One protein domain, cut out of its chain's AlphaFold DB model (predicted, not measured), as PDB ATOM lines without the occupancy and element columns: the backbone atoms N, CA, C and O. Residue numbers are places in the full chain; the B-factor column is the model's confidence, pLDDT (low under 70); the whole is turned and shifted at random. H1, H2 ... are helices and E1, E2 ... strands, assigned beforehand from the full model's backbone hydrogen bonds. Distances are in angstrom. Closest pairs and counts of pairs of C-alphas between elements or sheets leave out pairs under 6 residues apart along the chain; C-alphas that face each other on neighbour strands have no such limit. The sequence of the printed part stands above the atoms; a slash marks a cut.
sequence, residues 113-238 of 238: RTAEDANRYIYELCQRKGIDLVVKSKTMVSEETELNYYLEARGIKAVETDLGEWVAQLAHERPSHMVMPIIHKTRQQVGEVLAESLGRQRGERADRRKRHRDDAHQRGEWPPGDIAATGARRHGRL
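What this domain is: This is residues 113 to 238 of the 238 residues of the protein "Lactate utilization protein" of Chloroflexi bacterium (UniProt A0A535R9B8). A small three-stranded parallel sheet has H1 and H3 packed over one face, while H4 grazes it on the E2 side and H5 packs on H4 farther along the longest axis. From H5 the chain turns into H6, where residues 207 to 212, of which 208 to 212 belong to H6, stick out, and then comes back to add E3 beside E1 as an edge strand of the sheet. The printed part has 126 residues with six named helices and three named strands, in the order H1 E1 H2 H3 E2 H4 H5 H6 E3; the class is mostly helix, and the sheet order is E2 E1 E3. The whole is only just compact, close to loose, with a radius of gyration of the C-alphas of 16.2 A, and its elongated outline spans 53 by 34 by 24 A.

Where its parts are: H1, residues 115 to 129, begins at C-alpha 115 (85.598, -0.902, -8.807) and is 21.3 A long. E1 is residues 133 to 136, 10.0 A; H2 is residues 140 to 144, 6.3 A; H3 is residues 147 to 152, 8.5 A. E2 is residues 157 to 160, 10.4 A, with C-alpha 157 at (90.345, -18.228, -12.082). H4 is residues 163 to 170, 10.4 A; H5 is residues 187 to 198, 16.2 A; H6 is residues 208 to 218, 15.6 A. E3, residues 227 to 229, is 6.0 A long and ends at C-alpha 229 (82.045, -13.623, -3.578).

How they stand to each other: E1 is the inner strand, parallel to E2 at 24 degrees, with N 134 and O 157 2.8 A apart, and to E3 at 31 degrees, with N 229 and O 135 2.9 A apart; both pairs are within hydrogen-bond range. H1 and H3 on one face of the sheet make two layers, helices over a sheet. E1, H2 H3 and E2 form a strand-helix-strand unit, two parallel neighbour strands with helices between, and its crossover is right-handed. H3 lies over E2 at a height over the sheet of 8.0 A, and runs along the strands at 19 degrees to E2 on the local plane. H1 touches H3 with residues 119 to 123 alone, at a steep tilt of 44 degrees, the same way; their closest C-alphas are Asn 119 and Leu 147, 6.0 A. H2 is not on the sheet, and is close but not clearly touching H1. H4 only grazes the sheet, with residues 165 to 170. H4 and H5 touch at a steep tilt of 55 degrees, the same way, with the closest C-alphas those of Leu 170 and Ser 197, 6.7 A. H6 is close to H5 but not clearly touching, with the C-alphas of Leu 198 and Gln 218 8.0 A apart. Every O i to N i+4 pair is within hydrogen-bond range in H1, H2, H3, H4 and H5, and 5 of 7 are in H6.

The domain as a whole: The C-alphas farthest apart are those of Glu 204 and Leu 238, 55.8 A, and Leu 238 is the chain's last residue. The printed part has no cut. The link from H4 to H5, residues 171 to 186, is long. The mean pLDDT of the printed part is 75.0, and residues 201 to 238 are under 70.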
ATOM      1  N   ARG A 113      85.097   1.848  -2.313       92.69
ATOM      2  CA  ARG A 113      84.624   3.116  -2.900       92.69
ATOM      3  C   ARG A 113      84.595   3.084  -4.425       92.69
ATOM      4  O   ARG A 113      83.808   3.809  -5.024       92.69
ATOM      5  N   THR A 114      85.446   2.267  -5.039       94.06
ATOM      6  CA  THR A 114      85.583   2.145  -6.495       94.06
ATOM      7  C   THR A 114      85.635   0.677  -6.916       94.06
ATOM      8  O   THR A 114      85.906  -0.205  -6.098       94.06
ATOM      9  N   ALA A 115      85.401   0.419  -8.207       93.12
ATOM     10  CA  ALA A 115      85.598  -0.902  -8.807       93.12
ATOM     11  C   ALA A 115      87.035  -1.408  -8.591       93.12
ATOM     12  O   ALA A 115      87.248  -2.553  -8.202       93.12
ATOM     13  N   GLU A 116      88.018  -0.522  -8.758       95.19
ATOM     14  CA  GLU A 116      89.429  -0.854  -8.581       95.19
ATOM     15  C   GLU A 116      89.782  -1.192  -7.127       95.19
ATOM     16  O   GLU A 116      90.531  -2.137  -6.885       95.19
ATOM     17  N   ASP A 117      89.200  -0.489  -6.148       95.44
ATOM     18  CA  ASP A 117      89.369  -0.818  -4.728       95.44
ATOM     19  C   ASP A 117      88.828  -2.221  -4.415       95.44
ATOM     20  O   ASP A 117      89.493  -2.998  -3.724       95.44
ATOM     21  N   ALA A 118      87.651  -2.565  -4.952       94.81
ATOM     22  CA  ALA A 118      87.045  -3.883  -4.781       94.81
ATOM     23  C   ALA A 118      87.917  -4.987  -5.399       94.81
ATOM     24  O   ALA A 118      88.284  -5.946  -4.716       94.81
ATOM     25  N   ASN A 119      88.302  -4.821  -6.665       96.19
ATOM     26  CA  ASN A 119      89.114  -5.787  -7.401       96.19
ATOM     27  C   ASN A 119      90.485  -5.999  -6.749       96.19
ATOM     28  O   ASN A 119      90.921  -7.139  -6.565       96.19
ATOM     29  N   ARG A 120      91.153  -4.910  -6.345       96.75
ATOM     30  CA  ARG A 120      92.439  -4.970  -5.641       96.75
ATOM     31  C   ARG A 120      92.314  -5.735  -4.330       96.75
ATOM     32  O   ARG A 120      93.117  -6.632  -4.090       96.75
ATOM     33  N   TYR A 121      91.303  -5.432  -3.514       96.00
ATOM     34  CA  TYR A 121      91.095  -6.130  -2.246       96.00
ATOM     35  C   TYR A 121      90.881  -7.634  -2.441       96.00
ATOM     36  O   TYR A 121      91.508  -8.433  -1.743       96.00
ATOM     37  N   ILE A 122      90.028  -8.021  -3.396       95.38
ATOM     38  CA  ILE A 122      89.744  -9.431  -3.696       95.38
ATOM     39  C   ILE A 122      91.020 -10.140  -4.152       95.38
ATOM     40  O   ILE A 122      91.349 -11.201  -3.622       95.38
ATOM     41  N   TYR A 123      91.780  -9.541  -5.070       96.44
ATOM     42  CA  TYR A 123      93.045 -10.106  -5.541       96.44
ATOM     43  C   TYR A 123      94.064 -10.282  -4.411       96.44
ATOM     44  O   TYR A 123      94.612 -11.370  -4.231       96.44
ATOM     45  N   GLU A 124      94.293  -9.246  -3.601       96.56
ATOM     46  CA  GLU A 124      95.216  -9.327  -2.467       96.56
ATOM     47  C   GLU A 124      94.763 -10.362  -1.431       96.56
ATOM     48  O   GLU A 124      95.593 -11.042  -0.827       96.56
ATOM     49  N   LEU A 125      93.452 -10.501  -1.211       95.50
ATOM     50  CA  LEU A 125      92.905 -11.534  -0.339       95.50
ATOM     51  C   LEU A 125      93.216 -12.930  -0.881       95.50
ATOM     52  O   LEU A 125      93.671 -13.775  -0.107       95.50
ATOM     53  N   CYS A 126      93.040 -13.148  -2.184       95.25
ATOM     54  CA  CYS A 126      93.377 -14.418  -2.813       95.25
ATOM     55  C   CYS A 126      94.875 -14.723  -2.688       95.25
ATOM     56  O   CYS A 126      95.240 -15.806  -2.241       95.25
ATOM     57  N   GLN A 127      95.743 -13.739  -2.950       95.75
ATOM     58  CA  GLN A 127      97.196 -13.875  -2.788       95.75
ATOM     59  C   GLN A 127      97.589 -14.243  -1.352       95.75
ATOM     60  O   GLN A 127      98.332 -15.196  -1.130       95.75
ATOM     61  N   ARG A 128      97.045 -13.537  -0.348       96.00
ATOM     62  CA  ARG A 128      97.325 -13.825   1.071       96.00
ATOM     63  C   ARG A 128      96.867 -15.215   1.506       96.00
ATOM     64  O   ARG A 128      97.405 -15.752   2.470       96.00
ATOM     65  N   LYS A 129      95.835 -15.756   0.860       94.62
ATOM     66  CA  LYS A 129      95.237 -17.054   1.190       94.62
ATOM     67  C   LYS A 129      95.728 -18.194   0.296       94.62
ATOM     68  O   LYS A 129      95.389 -19.334   0.586       94.62
ATOM     69  N   GLY A 130      96.533 -17.907  -0.729       93.00
ATOM     70  CA  GLY A 130      96.977 -18.902  -1.707       93.00
ATOM     71  C   GLY A 130      95.829 -19.457  -2.552       93.00
ATOM     72  O   GLY A 130      95.820 -20.644  -2.847       93.00
ATOM     73  N   ILE A 131      94.845 -18.616  -2.880       91.94
ATOM     74  CA  ILE A 131      93.654 -18.991  -3.649       91.94
ATOM     75  C   ILE A 131      93.902 -18.732  -5.131       91.94
ATOM     76  O   ILE A 131      94.274 -17.623  -5.520       91.94
ATOM     77  N   ASP A 132      93.637 -19.745  -5.945       89.88
ATOM     78  CA  ASP A 132      93.709 -19.725  -7.406       89.88
ATOM     79  C   ASP A 132      92.325 -19.814  -8.077       89.88
ATOM     80  O   ASP A 132      92.218 -19.578  -9.281       89.88
ATOM     81  N   LEU A 133      91.263 -20.087  -7.305       89.31
ATOM     82  CA  LEU A 133      89.872 -20.161  -7.751       89.31
ATOM     83  C   LEU A 133      88.944 -19.294  -6.885       89.31
ATOM     84  O   LEU A 133      88.794 -19.494  -5.682       89.31
ATOM     85  N   VAL A 134      88.261 -18.351  -7.527       90.44
ATOM     86  CA  VAL A 134      87.203 -17.524  -6.947       90.44
ATOM     87  C   VAL A 134      85.878 -17.922  -7.554       90.44
ATOM     88  O   VAL A 134      85.729 -18.005  -8.774       90.44
ATOM     89  N   VAL A 135      84.884 -18.111  -6.699       87.94
ATOM     90  CA  VAL A 135      83.551 -18.484  -7.145       87.94
ATOM     91  C   VAL A 135      82.573 -17.404  -6.772       87.94
ATOM     92  O   VAL A 135      82.496 -16.945  -5.632       87.94
ATOM     93  N   LYS A 136      81.786 -17.011  -7.762       87.12
ATOM     94  CA  LYS A 136      80.868 -15.897  -7.647       87.12
ATOM     95  C   LYS A 136      79.437 -16.396  -7.585       87.12
ATOM     96  O   LYS A 136      79.010 -17.279  -8.331       87.12
ATOM     97  N   SER A 137      78.687 -15.827  -6.654       80.81
ATOM     98  CA  SER A 137      77.227 -15.853  -6.726       80.81
ATOM     99  C   SER A 137      76.757 -14.964  -7.877       80.81
ATOM    100  O   SER A 137      77.453 -14.002  -8.190       80.81
ATOM    101  N   LYS A 138      75.528 -15.174  -8.362       80.00
ATOM    102  CA  LYS A 138      74.863 -14.276  -9.315       80.00
ATOM    103  C   LYS A 138      74.969 -12.806  -8.882       80.00
ATOM    104  O   LYS A 138      74.283 -12.388  -7.944       80.00
ATOM    105  N   THR A 139      75.805 -12.017  -9.558       81.56
ATOM    106  CA  THR A 139      75.956 -10.588  -9.266       81.56
ATOM    107  C   THR A 139      76.411  -9.784 -10.480       81.56
ATOM    108  O   THR A 139      77.554  -9.864 -10.929       81.56
ATOM    109  N   MET A 140      75.532  -8.874 -10.913       81.75
ATOM    110  CA  MET A 140      75.857  -7.869 -11.929       81.75
ATOM    111  C   MET A 140      76.998  -6.941 -11.495       81.75
ATOM    112  O   MET A 140      77.659  -6.356 -12.341       81.75
ATOM    113  N   VAL A 141      77.264  -6.805 -10.188       86.88
ATOM    114  CA  VAL A 141      78.358  -5.947  -9.706       86.88
ATOM    115  C   VAL A 141      79.707  -6.473 -10.180       86.88
ATOM    116  O   VAL A 141      80.570  -5.675 -10.513       86.88
ATOM    117  N   SER A 142      79.888  -7.795 -10.258       86.69
ATOM    118  CA  SER A 142      81.155  -8.363 -10.728       86.69
ATOM    119  C   SER A 142      81.398  -8.136 -12.224       86.69
ATOM    120  O   SER A 142      82.551  -7.997 -12.626       86.69
ATOM    121  N   GLU A 143      80.324  -8.033 -13.013       85.12
ATOM    122  CA  GLU A 143      80.377  -7.617 -14.417       85.12
ATOM    123  C   GLU A 143      80.717  -6.127 -14.529       85.12
ATOM    124  O   GLU A 143      81.619  -5.751 -15.269       85.12
ATOM    125  N   GLU A 144      80.065  -5.270 -13.736       86.12
ATOM    126  CA  GLU A 144      80.339  -3.825 -13.720       86.12
ATOM    127  C   GLU A 144      81.770  -3.480 -13.287       86.12
ATOM    128  O   GLU A 144      82.301  -2.450 -13.706       86.12
ATOM    129  N   THR A 145      82.375  -4.285 -12.409       90.19
ATOM    130  CA  THR A 145      83.763  -4.092 -11.974       90.19
ATOM    131  C   THR A 145      84.763  -4.872 -12.818       90.19
ATOM    132  O   THR A 145      85.949  -4.807 -12.514       90.19
ATOM    133  N   GLU A 146      84.323  -5.619 -13.835       90.88
ATOM    134  CA  GLU A 146      85.184  -6.454 -14.685       90.88
ATOM    135  C   GLU A 146      86.074  -7.414 -13.873       90.88
ATOM    136  O   GLU A 146      87.232  -7.682 -14.203       90.88
ATOM    137  N   LEU A 147      85.534  -7.930 -12.762       91.56
ATOM    138  CA  LEU A 147      86.297  -8.704 -11.781       91.56
ATOM    139  C   LEU A 147      86.945  -9.948 -12.404       91.56
ATOM    140  O   LEU A 147      88.067 -10.294 -12.038       91.56
ATOM    141  N   ASN A 148      86.256 -10.605 -13.344       90.12
ATOM    142  CA  ASN A 148      86.768 -11.804 -14.011       90.12
ATOM    143  C   ASN A 148      88.044 -11.495 -14.780       90.12
ATOM    144  O   ASN A 148      89.086 -12.060 -14.459       90.12
ATOM    145  N   TYR A 149      87.987 -10.527 -15.695       90.12
ATOM    146  CA  TYR A 149      89.148 -10.086 -16.463       90.12
ATOM    147  C   TYR A 149      90.294  -9.641 -15.550       90.12
ATOM    148  O   TYR A 149      91.453  -9.999 -15.767       90.12
ATOM    149  N   TYR A 150      89.978  -8.907 -14.477       94.12
ATOM    150  CA  TYR A 150      90.981  -8.440 -13.525       94.12
ATOM    151  C   TYR A 150      91.733  -9.589 -12.830       94.12
ATOM    152  O   TYR A 150      92.956  -9.509 -12.662       94.12
ATOM    153  N   LEU A 151      91.020 -10.633 -12.399       94.38
ATOM    154  CA  LEU A 151      91.595 -11.798 -11.721       94.38
ATOM    155  C   LEU A 151      92.301 -12.747 -12.700       94.38
ATOM    156  O   LEU A 151      93.421 -13.179 -12.418       94.38
ATOM    157  N   GLU A 152      91.698 -13.003 -13.862       91.38
ATOM    158  CA  GLU A 152      92.231 -13.895 -14.898       91.38
ATOM    159  C   GLU A 152      93.574 -13.388 -15.432       91.38
ATOM    160  O   GLU A 152      94.545 -14.148 -15.474       91.38
ATOM    161  N   ALA A 153      93.691 -12.081 -15.696       93.19
ATOM    162  CA  ALA A 153      94.951 -11.439 -16.091       93.19
ATOM    163  C   ALA A 153      96.077 -11.580 -15.043       93.19
ATOM    164  O   ALA A 153      97.240 -11.291 -15.324       93.19
ATOM    165  N   ARG A 154      95.745 -12.006 -13.819       95.94
ATOM    166  CA  ARG A 154      96.673 -12.218 -12.698       95.94
ATOM    167  C   ARG A 154      96.773 -13.688 -12.284       95.94
ATOM    168  O   ARG A 154      97.278 -13.984 -11.203       95.94
ATOM    169  N   GLY A 155      96.307 -14.604 -13.132       93.25
ATOM    170  CA  GLY A 155      96.412 -16.046 -12.916       93.25
ATOM    171  C   GLY A 155      95.437 -16.609 -11.882       93.25
ATOM    172  O   GLY A 155      95.650 -17.723 -11.412       93.25
ATOM    173  N   ILE A 156      94.386 -15.866 -11.521       92.75
ATOM    174  CA  ILE A 156      93.321 -16.340 -10.629       92.75
ATOM    175  C   ILE A 156      92.076 -16.609 -11.462       92.75
ATOM    176  O   ILE A 156      91.568 -15.728 -12.150       92.75
ATOM    177  N   LYS A 157      91.556 -17.828 -11.377       89.50
ATOM    178  CA  LYS A 157      90.345 -18.228 -12.082       89.50
ATOM    179  C   LYS A 157      89.119 -17.693 -11.350       89.50
ATOM    180  O   LYS A 157      88.967 -17.939 -10.159       89.50
ATOM    181  N   ALA A 158      88.216 -17.022 -12.057       90.44
ATOM    182  CA  ALA A 158      86.911 -16.629 -11.531       90.44
ATOM    183  C   ALA A 158      85.810 -17.419 -12.249       90.44
ATOM    184  O   ALA A 158      85.842 -17.527 -13.469       90.44
ATOM    185  N   VAL A 159      84.840 -17.987 -11.529       87.69
ATOM    186  CA  VAL A 159      83.725 -18.732 -12.148       87.69
ATOM    187  C   VAL A 159      82.371 -18.317 -11.595       87.69
ATOM    188  O   VAL A 159      82.216 -18.074 -10.397       87.69
ATOM    189  N   GLU A 160      81.379 -18.272 -12.481       85.94
ATOM    190  CA  GLU A 160      79.986 -18.013 -12.126       85.94
ATOM    191  C   GLU A 160      79.234 -19.270 -11.674       85.94
ATOM    192  O   GLU A 160      79.406 -20.371 -12.204       85.94
ATOM    193  N   THR A 161      78.349 -19.102 -10.691       83.31
ATOM    194  CA  THR A 161      77.458 -20.183 -10.233       83.31
ATOM    195  C   THR A 161      76.138 -20.226 -11.001       83.31
ATOM    196  O   THR A 161      75.584 -21.320 -11.188       83.31
ATOM    197  N   ASP A 162      75.657 -19.078 -11.488       86.69
ATOM    198  CA  ASP A 162      74.488 -18.985 -12.364       86.69
ATOM    199  C   ASP A 162      74.789 -19.680 -13.699       86.69
ATOM    200  O   ASP A 162      75.784 -19.393 -14.356       86.69
ATOM    201  N   LEU A 163      73.938 -20.628 -14.104       86.56
ATOM    202  CA  LEU A 163      74.165 -21.399 -15.330       86.56
ATOM    203  C   LEU A 163      74.207 -20.507 -16.575       86.56
ATOM    204  O   LEU A 163      74.977 -20.778 -17.489       86.56
ATOM    205  N   GLY A 164      73.357 -19.485 -16.637       88.44
ATOM    206  CA  GLY A 164      73.290 -18.613 -17.795       88.44
ATOM    207  C   GLY A 164      74.512 -17.705 -17.893       88.44
ATOM    208  O   GLY A 164      75.064 -17.570 -18.979       88.44
ATOM    209  N   GLU A 165      74.965 -17.140 -16.772       87.50
ATOM    210  CA  GLU A 165      76.201 -16.342 -16.736       87.50
ATOM    211  C   GLU A 165      77.439 -17.211 -16.969       87.50
ATOM    212  O   GLU A 165      78.336 -16.805 -17.695       87.50
ATOM    213  N   TRP A 166      77.455 -18.451 -16.473       88.44
ATOM    214  CA  TRP A 166      78.536 -19.391 -16.771       88.44
ATOM    215  C   TRP A 166      78.598 -19.760 -18.259       88.44
ATOM    216  O   TRP A 166      79.676 -19.775 -18.842       88.44
ATOM    217  N   VAL A 167      77.456 -20.018 -18.907       90.19
ATOM    218  CA  VAL A 167      77.420 -20.267 -20.360       90.19
ATOM    219  C   VAL A 167      77.879 -19.035 -21.142       90.19
ATOM    220  O   VAL A 167      78.606 -19.196 -22.117       90.19
ATOM    221  N   ALA A 168      77.491 -17.828 -20.723       88.19
ATOM    222  CA  ALA A 168      77.978 -16.590 -21.333       88.19
ATOM    223  C   ALA A 168      79.503 -16.449 -21.166       88.19
ATOM    224  O   ALA A 168      80.202 -16.217 -22.147       88.19
ATOM    225  N   GLN A 169      80.029 -16.720 -19.965       87.38
ATOM    226  CA  GLN A 169      81.466 -16.725 -19.684       87.38
ATOM    227  C   GLN A 169      82.226 -17.719 -20.577       87.38
ATOM    228  O   GLN A 169      83.248 -17.363 -21.155       87.38
ATOM    229  N   LEU A 170      81.723 -18.950 -20.719       88.81
ATOM    230  CA  LEU A 170      82.313 -19.975 -21.589       88.81
ATOM    231  C   LEU A 170      82.278 -19.589 -23.074       88.81
ATOM    232  O   LEU A 170      83.175 -19.955 -23.824       88.81
ATOM    233  N   ALA A 171      81.241 -18.866 -23.497       87.19
ATOM    234  CA  ALA A 171      81.117 -18.351 -24.857       87.19
ATOM    235  C   ALA A 171      81.940 -17.071 -25.095       87.19
ATOM    236  O   ALA A 171      81.967 -16.583 -26.220       87.19
ATOM    237  N   HIS A 172      82.599 -16.533 -24.061       84.44
ATOM    238  CA  HIS A 172      83.257 -15.224 -24.082       84.44
ATOM    239  C   HIS A 172      82.309 -14.087 -24.481       84.44
ATOM    240  O   HIS A 172      82.675 -13.170 -25.206       84.44
ATOM    241  N   GLU A 173      81.071 -14.153 -23.999       83.81
ATOM    242  CA  GLU A 173      80.025 -13.177 -24.277       83.81
ATOM    243  C   GLU A 173      79.574 -12.472 -23.003       83.81
ATOM    244  O   GLU A 173      79.561 -13.053 -21.913       83.81
ATOM    245  N   ARG A 174      79.098 -11.236 -23.152       81.75
ATOM    246  CA  ARG A 174      78.413 -10.543 -22.062       81.75
ATOM    247  C   ARG A 174      76.951 -10.981 -21.926       81.75
ATOM    248  O   ARG A 174      76.299 -11.329 -22.916       81.75
ATOM    249  N   PRO A 175      76.373 -10.905 -20.714       82.69
ATOM    250  CA  PRO A 175      74.944 -11.109 -20.507       82.69
ATOM    251  C   PRO A 175      74.078 -10.146 -21.337       82.69
ATOM    252  O   PRO A 175      74.143  -8.931 -21.185       82.69
ATOM    253  N   SER A 176      73.167 -10.691 -22.143       85.44
ATOM    254  CA  SER A 176      72.207  -9.906 -22.944       85.44
ATOM    255  C   SER A 176      71.054  -9.296 -22.137       85.44
ATOM    256  O   SER A 176      70.384  -8.372 -22.595       85.44
ATOM    257  N   HIS A 177      70.775  -9.825 -20.941       85.56
ATOM    258  CA  HIS A 177      69.678  -9.369 -20.090       85.56
ATOM    259  C   HIS A 177      69.983  -9.636 -18.612       85.56
ATOM    260  O   HIS A 177      70.338 -10.753 -18.243       85.56
ATOM    261  N   MET A 178      69.746  -8.646 -17.745       81.62
ATOM    262  CA  MET A 178      70.147  -8.676 -16.323       81.62
ATOM    263  C   MET A 178      69.619  -9.886 -15.532       81.62
ATOM    264  O   MET A 178      70.272 -10.378 -14.620       81.62
ATOM    265  N   VAL A 179      68.412 -10.363 -15.849       82.94
ATOM    266  CA  VAL A 179      67.790 -11.512 -15.156       82.94
ATOM    267  C   VAL A 179      67.942 -12.812 -15.950       82.94
ATOM    268  O   VAL A 179      67.865 -13.898 -15.387       82.94
ATOM    269  N   MET A 180      68.139 -12.713 -17.265       87.75
ATOM    270  CA  MET A 180      68.045 -13.834 -18.208       87.75
ATOM    271  C   MET A 180      69.227 -13.746 -19.183       87.75
ATOM    272  O   MET A 180      69.036 -13.438 -20.357       87.75
ATOM    273  N   PRO A 181      70.457 -13.964 -18.695       86.81
ATOM    274  CA  PRO A 181      71.703 -13.551 -19.355       86.81
ATOM    275  C   PRO A 181      71.837 -14.051 -20.800       86.81
ATOM    276  O   PRO A 181      72.335 -13.328 -21.659       86.81
ATOM    277  N   ILE A 182      71.313 -15.240 -21.099       90.81
ATOM    278  CA  ILE A 182      71.407 -15.901 -22.410       90.81
ATOM    279  C   ILE A 182      70.037 -16.106 -23.080       90.81
ATOM    280  O   ILE A 182      69.845 -17.074 -23.809       90.81
ATOM    281  N   ILE A 183      69.060 -15.223 -22.833       90.56
ATOM    282  CA  ILE A 183      67.700 -15.319 -23.412       90.56
ATOM    283  C   ILE A 183      67.683 -15.369 -24.950       90.56
ATOM    284  O   ILE A 183      66.765 -15.927 -25.546       90.56
ATOM    285  N   HIS A 184      68.715 -14.813 -25.585       89.06
ATOM    286  CA  HIS A 184      68.910 -14.816 -27.031       89.06
ATOM    287  C   HIS A 184      69.417 -16.165 -27.578       89.06
ATOM    288  O   HIS A 184      69.394 -16.372 -28.790       89.06
ATOM    289  N   LYS A 185      69.869 -17.097 -26.723       88.75
ATOM    290  CA  LYS A 185      70.387 -18.402 -27.151       88.75
ATOM    291  C   LYS A 185      69.314 -19.480 -27.131       88.75
ATOM    292  O   LYS A 185      68.557 -19.655 -26.177       88.75
ATOM    293  N   THR A 186      69.315 -20.302 -28.172       89.00
ATOM    294  CA  THR A 186      68.539 -21.543 -28.217       89.00
ATOM    295  C   THR A 186      69.167 -22.623 -27.329       89.00
ATOM    296  O   THR A 186      70.369 -22.634 -27.066       89.00
ATOM    297  N   ARG A 187      68.369 -23.620 -26.920       87.44
ATOM    298  CA  ARG A 187      68.870 -24.791 -26.167       87.44
ATOM    299  C   ARG A 187      69.961 -25.553 -26.929       87.44
ATOM    300  O   ARG A 187      70.815 -26.178 -26.308       87.44
ATOM    301  N   GLN A 188      69.902 -25.530 -28.258       88.75
ATOM    302  CA  GLN A 188      70.883 -26.137 -29.148       88.75
ATOM    303  C   GLN A 188      72.238 -25.432 -29.042       88.75
ATOM    304  O   GLN A 188      73.228 -26.128 -28.821       88.75
ATOM    305  N   GLN A 189      72.256 -24.097 -29.127       89.06
ATOM    306  CA  GLN A 189      73.466 -23.273 -28.983       89.06
ATOM    307  C   GLN A 189      74.084 -23.423 -27.589       89.06
ATOM    308  O   GLN A 189      75.284 -23.624 -27.461       89.06
ATOM    309  N   VAL A 190      73.263 -23.440 -26.533       89.56
ATOM    310  CA  VAL A 190      73.752 -23.722 -25.168       89.56
ATOM    311  C   VAL A 190      74.432 -25.093 -25.093       89.56
ATOM    312  O   VAL A 190      75.473 -25.245 -24.461       89.56
ATOM    313  N   GLY A 191      73.860 -26.102 -25.755       87.56
ATOM    314  CA  GLY A 191      74.453 -27.434 -25.822       87.56
ATOM    315  C   GLY A 191      75.770 -27.494 -26.602       87.56
ATOM    316  O   GLY A 191      76.595 -28.335 -26.270       87.56
ATOM    317  N   GLU A 192      75.966 -26.638 -27.610       88.56
ATOM    318  CA  GLU A 192      77.231 -26.513 -28.357       88.56
ATOM    319  C   GLU A 192      78.324 -25.928 -27.465       88.56
ATOM    320  O   GLU A 192      79.335 -26.593 -27.253       88.56
ATOM    321  N   VAL A 193      78.058 -24.783 -26.827       88.81
ATOM    322  CA  VAL A 193      79.011 -24.121 -25.915       88.81
ATOM    323  C   VAL A 193      79.479 -25.073 -24.812       88.81
ATOM    324  O   VAL A 193      80.674 -25.197 -24.547       88.81
ATOM    325  N   LEU A 194      78.544 -25.795 -24.182       87.50
ATOM    326  CA  LEU A 194      78.877 -26.759 -23.131       87.50
ATOM    327  C   LEU A 194      79.639 -27.977 -23.670       87.50
ATOM    328  O   LEU A 194      80.539 -28.471 -22.999       87.50
ATOM    329  N   ALA A 195      79.280 -28.485 -24.849       85.56
ATOM    330  CA  ALA A 195      79.955 -29.627 -25.463       85.56
ATOM    331  C   ALA A 195      81.417 -29.300 -25.800       85.56
ATOM    332  O   ALA A 195      82.312 -30.067 -25.444       85.56
ATOM    333  N   GLU A 196      81.648 -28.144 -26.420       86.62
ATOM    334  CA  GLU A 196      82.974 -27.644 -26.786       86.62
ATOM    335  C   GLU A 196      83.826 -27.382 -25.542       86.62
ATOM    336  O   GLU A 196      84.919 -27.933 -25.413       86.62
ATOM    337  N   SER A 197      83.283 -26.642 -24.573       83.31
ATOM    338  CA  SER A 197      84.005 -26.265 -23.349       83.31
ATOM    339  C   SER A 197      84.342 -27.457 -22.451       83.31
ATOM    340  O   SER A 197      85.343 -27.437 -21.736       83.31
ATOM    341  N   LEU A 198      83.505 -28.501 -22.453       80.19
ATOM    342  CA  LEU A 198      83.677 -29.687 -21.604       80.19
ATOM    343  C   LEU A 198      84.305 -30.879 -22.341       80.19
ATOM    344  O   LEU A 198      84.453 -31.944 -21.737       80.19
ATOM    345  N   GLY A 199      84.632 -30.740 -23.630       76.62
ATOM    346  CA  GLY A 199      85.183 -31.820 -24.453       76.62
ATOM    347  C   GLY A 199      84.247 -33.028 -24.606       76.62
ATOM    348  O   GLY A 199      84.716 -34.166 -24.656       76.62
ATOM    349  N   ARG A 200      82.923 -32.813 -24.635       70.19
ATOM    350  CA  ARG A 200      81.896 -33.873 -24.730       70.19
ATOM    351  C   ARG A 200      81.195 -33.864 -26.086       70.19
ATOM    352  O   ARG A 200      80.895 -32.805 -26.622       70.19
ATOM    353  N   GLN A 201      80.852 -35.038 -26.624       56.78
ATOM    354  CA  GLN A 201      80.074 -35.124 -27.867       56.78
ATOM    355  C   GLN A 201      78.573 -34.886 -27.633       56.78
ATOM    356  O   GLN A 201      77.986 -35.321 -26.636       56.78
ATOM    357  N   ARG A 202      77.922 -34.224 -28.598       52.66
ATOM    358  CA  ARG A 202      76.468 -34.008 -28.613       52.66
ATOM    359  C   ARG A 202      75.727 -35.352 -28.578       52.66
ATOM    360  O   ARG A 202      75.888 -36.175 -29.470       52.66
ATOM    361  N   GLY A 203      74.853 -35.545 -27.587       49.75
ATOM    362  CA  GLY A 203      73.935 -36.692 -27.539       49.75
ATOM    363  C   GLY A 203      74.351 -37.855 -26.638       49.75
ATOM    364  O   GLY A 203      73.566 -38.794 -26.495       49.75
ATOM    365  N   GLU A 204      75.499 -37.786 -25.957       49.34
ATOM    366  CA  GLU A 204      75.787 -38.714 -24.861       49.34
ATOM    367  C   GLU A 204      74.749 -38.518 -23.745       49.34
ATOM    368  O   GLU A 204      74.778 -37.559 -22.969       49.34
ATOM    369  N   ARG A 205      73.768 -39.425 -23.667       39.41
ATOM    370  CA  ARG A 205      72.827 -39.465 -22.545       39.41
ATOM    371  C   ARG A 205      73.584 -39.915 -21.302       39.41
ATOM    372  O   ARG A 205      73.589 -41.093 -20.963       39.41
ATOM    373  N   ALA A 206      74.174 -38.966 -20.584       45.22
ATOM    374  CA  ALA A 206      74.615 -39.218 -19.223       45.22
ATOM    375  C   ALA A 206      73.399 -39.618 -18.366       45.22
ATOM    376  O   ALA A 206      72.309 -39.047 -18.499       45.22
ATOM    377  N   ASP A 207      73.566 -40.614 -17.501       41.03
ATOM    378  CA  ASP A 207      72.568 -40.975 -16.498       41.03
ATOM    379  C   ASP A 207      72.213 -39.737 -15.643       41.03
ATOM    380  O   ASP A 207      73.057 -38.877 -15.377       41.03
ATOM    381  N   ARG A 208      70.948 -39.593 -15.231       40.75
ATOM    382  CA  ARG A 208      70.442 -38.367 -14.578       40.75
ATOM    383  C   ARG A 208      71.171 -38.073 -13.257       40.75
ATOM    384  O   ARG A 208      71.290 -36.909 -12.892       40.75
ATOM    385  N   ARG A 209      71.708 -39.108 -12.596       31.47
ATOM    386  CA  ARG A 209      72.576 -38.997 -11.408       31.47
ATOM    387  C   ARG A 209      74.019 -38.601 -11.737       31.47
ATOM    388  O   ARG A 209      74.643 -37.926 -10.925       31.47
ATOM    389  N   LYS A 210      74.529 -38.974 -12.916       31.31
ATOM    390  CA  LYS A 210      75.854 -38.555 -13.398       31.31
ATOM    391  C   LYS A 210      75.890 -37.060 -13.720       31.31
ATOM    392  O   LYS A 210      76.819 -36.402 -13.294       31.31
ATOM    393  N   ARG A 211      74.833 -36.497 -14.328       40.62
ATOM    394  CA  ARG A 211      74.742 -35.053 -14.653       40.62
ATOM    395  C   ARG A 211      75.035 -34.127 -13.468       40.62
ATOM    396  O   ARG A 211      75.949 -33.326 -13.547       40.62
ATOM    397  N   HIS A 212      74.317 -34.272 -12.353       31.39
ATOM    398  CA  HIS A 212      74.521 -33.393 -11.191       31.39
ATOM    399  C   HIS A 212      75.904 -33.544 -10.551       31.39
ATOM    400  O   HIS A 212      76.455 -32.567 -10.049       31.39
ATOM    401  N   ARG A 213      76.457 -34.761 -10.555       29.48
ATOM    402  CA  ARG A 213      77.765 -35.043  -9.960       29.48
ATOM    403  C   ARG A 213      78.904 -34.576 -10.859       29.48
ATOM    404  O   ARG A 213      79.874 -34.036 -10.349       29.48
ATOM    405  N   ASP A 214      78.754 -34.742 -12.167       36.97
ATOM    406  CA  ASP A 214      79.736 -34.360 -13.173       36.97
ATOM    407  C   ASP A 214      79.738 -32.838 -13.404       36.97
ATOM    408  O   ASP A 214      80.812 -32.268 -13.537       36.97
ATOM    409  N   ASP A 215      78.577 -32.167 -13.367       41.06
ATOM    410  CA  ASP A 215      78.486 -30.699 -13.423       41.06
ATOM    411  C   ASP A 215      79.099 -30.063 -12.167       41.06
ATOM    412  O   ASP A 215      79.786 -29.052 -12.266       41.06
ATOM    413  N   ALA A 216      78.905 -30.661 -10.985       39.91
ATOM    414  CA  ALA A 216      79.557 -30.219  -9.751       39.91
ATOM    415  C   ALA A 216      81.071 -30.501  -9.753       39.91
ATOM    416  O   ALA A 216      81.836 -29.649  -9.327       39.91
ATOM    417  N   HIS A 217      81.514 -31.649 -10.281       39.22
ATOM    418  CA  HIS A 217      82.937 -31.988 -10.427       39.22
ATOM    419  C   HIS A 217      83.663 -31.100 -11.447       39.22
ATOM    420  O   HIS A 217      84.820 -30.749 -11.242       39.22
ATOM    421  N   GLN A 218      83.009 -30.760 -12.563       48.72
ATOM    422  CA  GLN A 218      83.580 -29.940 -13.640       48.72
ATOM    423  C   GLN A 218      83.494 -28.435 -13.350       48.72
ATOM    424  O   GLN A 218      84.291 -27.670 -13.886       48.72
ATOM    425  N   ARG A 219      82.609 -28.026 -12.429       53.94
ATOM    426  CA  ARG A 219      82.687 -26.742 -11.706       53.94
ATOM    427  C   ARG A 219      83.856 -26.686 -10.706       53.94
ATOM    428  O   ARG A 219      84.075 -25.638 -10.114       53.94
ATOM    429  N   GLY A 220      84.617 -27.778 -10.576       41.75
ATOM    430  CA  GLY A 220      85.637 -27.994  -9.558       41.75
ATOM    431  C   GLY A 220      85.043 -28.740  -8.364       41.75
ATOM    432  O   GLY A 220      84.040 -28.317  -7.796       41.75
ATOM    433  N   GLU A 221      85.652 -29.860  -7.964       39.72
ATOM    434  CA  GLU A 221      85.536 -30.290  -6.567       39.72
ATOM    435  C   GLU A 221      86.049 -29.141  -5.703       39.72
ATOM    436  O   GLU A 221      87.186 -28.739  -5.892       39.72
ATOM    437  N   TRP A 222      85.203 -28.610  -4.820       49.16
ATOM    438  CA  TRP A 222      85.488 -27.464  -3.954       49.16
ATOM    439  C   TRP A 222      86.436 -27.893  -2.836       49.16
ATOM    440  O   TRP A 222      85.975 -28.534  -1.877       49.16
ATOM    441  N   PRO A 223      87.751 -27.627  -2.915       36.78
ATOM    442  CA  PRO A 223      88.595 -27.844  -1.762       36.78
ATOM    443  C   PRO A 223      88.142 -26.904  -0.629       36.78
ATOM    444  O   PRO A 223      87.689 -25.784  -0.868       36.78
ATOM    445  N   PRO A 224      88.258 -27.315   0.642       32.72
ATOM    446  CA  PRO A 224      88.120 -26.375   1.746       32.72
ATOM    447  C   PRO A 224      89.168 -25.256   1.593       32.72
ATOM    448  O   PRO A 224      90.360 -25.501   1.767       32.72
ATOM    449  N   GLY A 225      88.723 -24.041   1.251       37.97
ATOM    450  CA  GLY A 225      89.604 -22.895   0.984       37.97
ATOM    451  C   GLY A 225      89.051 -21.839   0.017       37.97
ATOM    452  O   GLY A 225      89.554 -20.716   0.026       37.97
ATOM    453  N   ASP A 226      88.013 -22.164  -0.759       43.38
ATOM    454  CA  ASP A 226      87.465 -21.273  -1.792       43.38
ATOM    455  C   ASP A 226      86.718 -20.051  -1.222       43.38
ATOM    456  O   ASP A 226      86.024 -20.127  -0.203       43.38
ATOM    457  N   ILE A 227      86.823 -18.910  -1.913       46.41
ATOM    458  CA  ILE A 227      86.037 -17.705  -1.610       46.41
ATOM    459  C   ILE A 227      84.748 -17.721  -2.430       46.41
ATOM    460  O   ILE A 227      84.786 -17.712  -3.661       46.41
ATOM    461  N   ALA A 228      83.615 -17.650  -1.730       49.88
ATOM    462  CA  ALA A 228      82.343 -17.238  -2.305       49.88
ATOM    463  C   ALA A 228      82.249 -15.704  -2.274       49.88
ATOM    464  O   ALA A 228      82.245 -15.101  -1.198       49.88
ATOM    465  N   ALA A 229      82.173 -15.071  -3.443       53.31
ATOM    466  CA  ALA A 229      82.045 -13.623  -3.578       53.31
ATOM    467  C   ALA A 229      80.640 -13.227  -4.058       53.31
ATOM    468  O   ALA A 229      80.093 -13.797  -5.004       53.31
ATOM    469  N   THR A 230      80.063 -12.213  -3.411       57.31
ATOM    470  CA  THR A 230      78.834 -11.536  -3.837       57.31
ATOM    471  C   THR A 230      78.995 -10.030  -3.661       57.31
ATOM    472  O   THR A 230      79.787  -9.585  -2.829       57.31
ATOM    473  N   GLY A 231      78.271  -9.238  -4.446       49.84
ATOM    474  CA  GLY A 231      78.402  -7.783  -4.460       49.84
ATOM    475  C   GLY A 231      77.060  -7.084  -4.626       49.84
ATOM    476  O   GLY A 231      76.192  -7.556  -5.359       49.84
ATOM    477  N   ALA A 232      76.910  -5.937  -3.960       50.84
ATOM    478  CA  ALA A 232      75.777  -5.030  -4.105       50.84
ATOM    479  C   ALA A 232      76.280  -3.585  -4.227       50.84
ATOM    480  O   ALA A 232      77.126  -3.146  -3.449       50.84
ATOM    481  N   ARG A 233      75.745  -2.827  -5.192       50.88
ATOM    482  CA  ARG A 233      76.064  -1.406  -5.381       50.88
ATOM    483  C   ARG A 233      75.055  -0.541  -4.634       50.88
ATOM    484  O   ARG A 233      73.846  -0.653  -4.845       50.88
ATOM    485  N   ARG A 234      75.542   0.409  -3.835       50.34
ATOM    486  CA  ARG A 234      74.696   1.467  -3.275       50.34
ATOM    487  C   ARG A 234      74.419   2.526  -4.345       50.34
ATOM    488  O   ARG A 234      75.319   3.262  -4.731       50.34
ATOM    489  N   HIS A 235      73.173   2.627  -4.799       43.16
ATOM    490  CA  HIS A 235      72.714   3.795  -5.551       43.16
ATOM    491  C   HIS A 235      72.219   4.857  -4.567       43.16
ATOM    492  O   HIS A 235      71.284   4.611  -3.809       43.16
ATOM    493  N   GLY A 236      72.850   6.028  -4.582       33.09
ATOM    494  CA  GLY A 236      72.401   7.228  -3.884       33.09
ATOM    495  C   GLY A 236      72.921   8.455  -4.627       33.09
ATOM    496  O   GLY A 236      74.069   8.454  -5.065       33.09
ATOM    497  N   ARG A 237      72.074   9.477  -4.809       30.58
ATOM    498  CA  ARG A 237      72.562  10.813  -5.181       30.58
ATOM    499  C   ARG A 237      73.389  11.340  -4.007       30.58
ATOM    500  O   ARG A 237      72.939  11.223  -2.867       30.58
ATOM    501  N   LEU A 238      74.584  11.851  -4.302       31.38
ATOM    502  CA  LEU A 238      75.263  12.802  -3.420       31.38
ATOM    503  C   LEU A 238      74.428  14.082  -3.321       31.38
ATOM    504  O   LEU A 238      73.788  14.432  -4.342       31.38
TER     505      LEU A 238